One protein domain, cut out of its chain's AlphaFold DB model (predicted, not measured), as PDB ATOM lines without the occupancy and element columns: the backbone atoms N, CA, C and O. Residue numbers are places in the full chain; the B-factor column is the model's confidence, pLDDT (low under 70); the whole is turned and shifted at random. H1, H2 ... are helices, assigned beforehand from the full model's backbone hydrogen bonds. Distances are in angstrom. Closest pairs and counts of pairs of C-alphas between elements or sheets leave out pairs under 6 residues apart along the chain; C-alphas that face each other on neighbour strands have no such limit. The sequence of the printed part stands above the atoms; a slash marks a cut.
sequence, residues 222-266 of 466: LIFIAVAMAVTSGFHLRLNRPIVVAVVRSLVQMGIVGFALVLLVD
ATOM      1  N   LEU A 222     205.632 233.806 210.931       75.62
ATOM      2  CA  LEU A 222     205.889 234.116 209.520       75.62
ATOM      3  C   LEU A 222     207.246 234.804 209.309       75.62
ATOM      4  O   LEU A 222     207.927 234.493 208.332       75.62
ATOM      5  N   ILE A 223     207.690 235.662 210.234       81.31
ATOM      6  CA  ILE A 223     209.044 236.245 210.221       81.31
ATOM      7  C   ILE A 223     210.108 235.146 210.363       81.31
ATOM      8  O   ILE A 223     211.093 235.153 209.623       81.31
ATOM      9  N   PHE A 224     209.908 234.155 211.238       80.00
ATOM     10  CA  PHE A 224     210.846 233.032 211.365       80.00
ATOM     11  C   PHE A 224     210.934 232.197 210.072       80.00
ATOM     12  O   PHE A 224     212.031 231.847 209.625       80.00
ATOM     13  N   ILE A 225     209.798 231.961 209.405       77.69
ATOM     14  CA  ILE A 225     209.760 231.337 208.069       77.69
ATOM     15  C   ILE A 225     210.469 232.224 207.029       77.69
ATOM     16  O   ILE A 225     211.222 231.705 206.204       77.69
ATOM     17  N   ALA A 226     210.300 233.549 207.074       75.88
ATOM     18  CA  ALA A 226     210.981 234.479 206.173       75.88
ATOM     19  C   ALA A 226     212.512 234.454 206.349       75.88
ATOM     20  O   ALA A 226     213.235 234.428 205.351       75.88
ATOM     21  N   VAL A 227     213.016 234.359 207.586       81.00
ATOM     22  CA  VAL A 227     214.449 234.160 207.868       81.00
ATOM     23  C   VAL A 227     214.936 232.817 207.310       81.00
ATOM     24  O   VAL A 227     215.964 232.772 206.632       81.00
ATOM     25  N   ALA A 228     214.181 231.730 207.502       75.25
ATOM     26  CA  ALA A 228     214.519 230.429 206.918       75.25
ATOM     27  C   ALA A 228     214.547 230.467 205.374       75.25
ATOM     28  O   ALA A 228     215.451 229.893 204.753       75.25
ATOM     29  N   MET A 229     213.614 231.188 204.742       69.94
ATOM     30  CA  MET A 229     213.610 231.417 203.293       69.94
ATOM     31  C   MET A 229     214.805 232.264 202.840       69.94
ATOM     32  O   MET A 229     215.423 231.920 201.834       69.94
ATOM     33  N   ALA A 230     215.185 233.311 203.578       74.25
ATOM     34  CA  ALA A 230     216.354 234.138 203.267       74.25
ATOM     35  C   ALA A 230     217.658 233.320 203.306       74.25
ATOM     36  O   ALA A 230     218.439 233.356 202.351       74.25
ATOM     37  N   VAL A 231     217.850 232.501 204.348       77.06
ATOM     38  CA  VAL A 231     218.987 231.568 204.453       77.06
ATOM     39  C   VAL A 231     218.976 230.567 203.293       77.06
ATOM     40  O   VAL A 231     219.988 230.398 202.616       77.06
ATOM     41  N   THR A 232     217.826 229.953 202.994       67.06
ATOM     42  CA  THR A 232     217.681 228.992 201.879       67.06
ATOM     43  C   THR A 232     217.957 229.638 200.514       67.06
ATOM     44  O   THR A 232     218.541 229.005 199.628       67.06
ATOM     45  N   SER A 233     217.585 230.910 200.345       61.59
ATOM     46  CA  SER A 233     217.834 231.689 199.132       61.59
ATOM     47  C   SER A 233     219.322 231.991 198.938       61.59
ATOM     48  O   SER A 233     219.798 231.931 197.806       61.59
ATOM     49  N   GLY A 234     220.072 232.224 200.024       69.69
ATOM     50  CA  GLY A 234     221.534 232.373 199.996       69.69
ATOM     51  C   GLY A 234     222.289 231.115 199.540       69.69
ATOM     52  O   GLY A 234     223.412 231.214 199.057       69.69
ATOM     53  N   PHE A 235     221.661 229.937 199.626       69.81
ATOM     54  CA  PHE A 235     222.189 228.678 199.087       69.81
ATOM     55  C   PHE A 235     221.648 228.326 197.684       69.81
ATOM     56  O   PHE A 235     221.943 227.249 197.170       69.81
ATOM     57  N   HIS A 236     220.852 229.198 197.050       58.81
ATOM     58  CA  HIS A 236     220.260 228.995 195.718       58.81
ATOM     59  C   HIS A 236     219.449 227.689 195.530       58.81
ATOM     60  O   HIS A 236     219.276 227.225 194.403       58.81
ATOM     61  N   LEU A 237     218.860 227.120 196.591       62.50
ATOM     62  CA  LEU A 237     218.136 225.832 196.535       62.50
ATOM     63  C   LEU A 237     216.862 225.819 195.649       62.50
ATOM     64  O   LEU A 237     216.208 224.787 195.540       62.50
ATOM     65  N   ARG A 238     216.464 226.957 195.052       66.94
ATOM     66  CA  ARG A 238     215.215 227.167 194.273       66.94
ATOM     67  C   ARG A 238     213.922 226.743 195.006       66.94
ATOM     68  O   ARG A 238     212.868 226.622 194.385       66.94
ATOM     69  N   LEU A 239     213.981 226.574 196.331       68.56
ATOM     70  CA  LEU A 239     212.902 226.025 197.163       68.56
ATOM     71  C   LEU A 239     211.820 227.040 197.569       68.56
ATOM     72  O   LEU A 239     210.771 226.635 198.063       68.56
ATOM     73  N   ASN A 240     212.037 228.339 197.340       72.81
ATOM     74  CA  ASN A 240     211.176 229.411 197.855       72.81
ATOM     75  C   ASN A 240     209.710 229.263 197.388       72.81
ATOM     76  O   ASN A 240     208.798 229.351 198.204       72.81
ATOM     77  N   ARG A 241     209.466 228.964 196.098       76.94
ATOM     78  CA  ARG A 241     208.101 228.724 195.577       76.94
ATOM     79  C   ARG A 241     207.443 227.478 196.205       76.94
ATOM     80  O   ARG A 241     206.338 227.624 196.722       76.94
ATOM     81  N   PRO A 242     208.080 226.285 196.222       77.88
ATOM     82  CA  PRO A 242     207.578 225.126 196.965       77.88
ATOM     83  C   PRO A 242     207.230 225.403 198.433       77.88
ATOM     84  O   PRO A 242     206.185 224.944 198.888       77.88
ATOM     85  N   ILE A 243     208.062 226.162 199.158       77.44
ATOM     86  CA  ILE A 243     207.820 226.508 200.568       77.44
ATOM     87  C   ILE A 243     206.566 227.378 200.706       77.44
ATOM     88  O   ILE A 243     205.673 227.024 201.471       77.44
ATOM     89  N   VAL A 244     206.446 228.465 199.935       79.19
ATOM     90  CA  VAL A 244     205.272 229.359 199.994       79.19
ATOM     91  C   VAL A 244     203.981 228.609 199.648       79.19
ATOM     92  O   VAL A 244     202.993 228.724 200.374       79.19
ATOM     93  N   VAL A 245     203.991 227.782 198.596       81.75
ATOM     94  CA  VAL A 245     202.827 226.958 198.224       81.75
ATOM     95  C   VAL A 245     202.476 225.957 199.329       81.75
ATOM     96  O   VAL A 245     201.296 225.764 199.611       81.75
ATOM     97  N   ALA A 246     203.469 225.347 199.985       77.25
ATOM     98  CA  ALA A 246     203.232 224.440 201.107       77.25
ATOM     99  C   ALA A 246     202.615 225.161 202.319       77.25
ATOM    100  O   ALA A 246     201.656 224.643 202.887       77.25
ATOM    101  N   VAL A 247     203.105 226.357 202.669       78.88
ATOM    102  CA  VAL A 247     202.573 227.170 203.777       78.88
ATOM    103  C   VAL A 247     201.123 227.571 203.507       78.88
ATOM    104  O   VAL A 247     200.248 227.225 204.301       78.88
ATOM    105  N   VAL A 248     200.835 228.198 202.360       83.38
ATOM    106  CA  VAL A 248     199.466 228.615 201.991       83.38
ATOM    107  C   VAL A 248     198.521 227.413 201.955       83.38
ATOM    108  O   VAL A 248     197.442 227.455 202.547       83.38
ATOM    109  N   ARG A 249     198.947 226.300 201.342       86.62
ATOM    110  CA  ARG A 249     198.173 225.054 201.324       86.62
ATOM    111  C   ARG A 249     197.906 224.524 202.731       86.62
ATOM    112  O   ARG A 249     196.782 224.110 202.992       86.62
ATOM    113  N   SER A 250     198.904 224.510 203.618       82.56
ATOM    114  CA  SER A 250     198.721 224.026 204.993       82.56
ATOM    115  C   SER A 250     197.765 224.902 205.794       82.56
ATOM    116  O   SER A 250     196.979 224.362 206.562       82.56
ATOM    117  N   LEU A 251     197.772 226.218 205.569       81.88
ATOM    118  CA  LEU A 251     196.902 227.161 206.265       81.88
ATOM    119  C   LEU A 251     195.441 226.972 205.833       81.88
ATOM    120  O   LEU A 251     194.571 226.795 206.682       81.88
ATOM    121  N   VAL A 252     195.184 226.881 204.522       86.56
ATOM    122  CA  VAL A 252     193.853 226.548 203.980       86.56
ATOM    123  C   VAL A 252     193.396 225.160 204.445       86.56
ATOM    124  O   VAL A 252     192.270 225.006 204.908       86.56
ATOM    125  N   GLN A 253     194.268 224.150 204.373       85.38
ATOM    126  CA  GLN A 253     193.934 222.786 204.787       85.38
ATOM    127  C   GLN A 253     193.621 222.702 206.289       85.38
ATOM    128  O   GLN A 253     192.656 222.042 206.658       85.38
ATOM    129  N   MET A 254     194.393 223.370 207.149       84.56
ATOM    130  CA  MET A 254     194.151 223.372 208.593       84.56
ATOM    131  C   MET A 254     192.881 224.152 208.954       84.56
ATOM    132  O   MET A 254     192.150 223.721 209.838       84.56
ATOM    133  N   GLY A 255     192.570 225.238 208.234       83.81
ATOM    134  CA  GLY A 255     191.295 225.950 208.368       83.81
ATOM    135  C   GLY A 255     190.091 225.070 208.015       83.81
ATOM    136  O   GLY A 255     189.143 224.995 208.792       83.81
ATOM    137  N   ILE A 256     190.162 224.330 206.901       84.25
ATOM    138  CA  ILE A 256     189.124 223.358 206.508       84.25
ATOM    139  C   ILE A 256     188.979 222.248 207.558       84.25
ATOM    140  O   ILE A 256     187.860 221.896 207.911       84.25
ATOM    141  N   VAL A 257     190.087 221.704 208.079       82.19
ATOM    142  CA  VAL A 257     190.049 220.668 209.129       82.19
ATOM    143  C   VAL A 257     189.467 221.215 210.435       82.19
ATOM    144  O   VAL A 257     188.661 220.534 211.055       82.19
ATOM    145  N   GLY A 258     189.818 222.440 210.837       83.50
ATOM    146  CA  GLY A 258     189.244 223.092 212.016       83.50
ATOM    147  C   GLY A 258     187.735 223.301 211.886       83.50
ATOM    148  O   GLY A 258     186.991 222.945 212.792       83.50
ATOM    149  N   PHE A 259     187.274 223.792 210.733       83.06
ATOM    150  CA  PHE A 259     185.846 223.946 210.439       83.06
ATOM    151  C   PHE A 259     185.107 222.598 210.400       83.06
ATOM    152  O   PHE A 259     184.046 222.457 211.001       83.06
ATOM    153  N   ALA A 260     185.690 221.583 209.755       78.56
ATOM    154  CA  ALA A 260     185.124 220.237 209.721       78.56
ATOM    155  C   ALA A 260     185.046 219.599 211.117       78.56
ATOM    156  O   ALA A 260     184.091 218.885 211.394       78.56
ATOM    157  N   LEU A 261     186.011 219.869 212.004       78.31
ATOM    158  CA  LEU A 261     185.968 219.392 213.386       78.31
ATOM    159  C   LEU A 261     184.836 220.036 214.189       78.31
ATOM    160  O   LEU A 261     184.216 219.321 214.961       78.31
ATOM    161  N   VAL A 262     184.513 221.320 213.990       79.31
ATOM    162  CA  VAL A 262     183.322 221.924 214.623       79.31
ATOM    163  C   VAL A 262     182.068 221.140 214.217       79.31
ATOM    164  O   VAL A 262     181.362 220.638 215.083       79.31
ATOM    165  N   LEU A 263     181.879 220.916 212.912       74.75
ATOM    166  CA  LEU A 263     180.732 220.178 212.367       74.75
ATOM    167  C   LEU A 263     180.682 218.681 212.728       74.75
ATOM    168  O   LEU A 263     179.638 218.069 212.547       74.75
ATOM    169  N   LEU A 264     181.790 218.063 213.160       71.75
ATOM    170  CA  LEU A 264     181.846 216.639 213.543       71.75
ATOM    171  C   LEU A 264     181.810 216.403 215.062       71.75
ATOM    172  O   LEU A 264     181.711 215.253 215.491       71.75
ATOM    173  N   VAL A 265     181.960 217.458 215.866       69.69
ATOM    174  CA  VAL A 265     182.041 217.391 217.338       69.69
ATOM    175  C   VAL A 265     180.722 217.796 218.011       69.69
ATOM    176  O   VAL A 265     180.552 217.528 219.209       69.69
ATOM    177  N   ASP A 266     179.787 218.371 217.244       75.75
ATOM    178  CA  ASP A 266     178.413 218.633 217.675       75.75
ATOM    179  C   ASP A 266     177.720 217.333 218.132       75.75
ATOM    180  O   ASP A 266     177.861 216.293 217.476       75.75
TER     181      ASP A 266
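Overview. This is residues 222 to 266 of the 466 residues of the protein "Putative membrane protein" of Corynebacterium variabile (strain DSM 44702 / CIP 107183 / JCM 12073 / NCIMB 30131) (UniProt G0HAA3). An uneven, narrow V of two helices: the short helix H1 runs out to a tight turn, and the much longer helix H2 folds back from it and runs on well past where H1 began. The contacts between the two arms are few and lie near the turn, and residues 248 to 266, of which 248 to 265 belong to H2, stick out free. The printed part has 45 residues with two named helices, H1 then H2, and no named strand; its class is all helix. The whole is an extended rod, with a radius of gyration of the C-alphas of 15.0 A and spans of 49 by 17 by 8 A.

Along the chain. Find C-alpha 222 at (205.889, 234.116, 209.520); from there H1, residues 222 to 234, runs 18.4 A to C-alpha 234 at (221.534, 232.373, 199.996). Pass residues 235 to 239 and you reach H2, residues 240 to 265, which runs 37.1 A to C-alpha 265 at (182.041, 217.391, 217.338).

Arrangement. Look at Met 229 and Asn 240, whose C-alphas, 6.3 A apart, are the closest of the two helices. H1 and H2 only just touch, with 3 pairs of C-alphas within 8 A: residues 229 to 233 of H1 and residue 240 of H2. They run opposite ways at a shallow tilt of 28 degrees and form a helical hairpin, with their centres 20.8 A apart. In H1 and H2 every O i to N i+4 pair is within hydrogen-bond range.

Size, cuts and confidence. The two C-alphas farthest apart are those of Phe 235 and Asp 266, at 48.6 A. The printed part has no cut, and the link from H1 to H2 is tight, with 5 residues. The mean pLDDT of the printed part is 76.7; look for values under 70 at residue 229, residues 232 to 239 and residue 265.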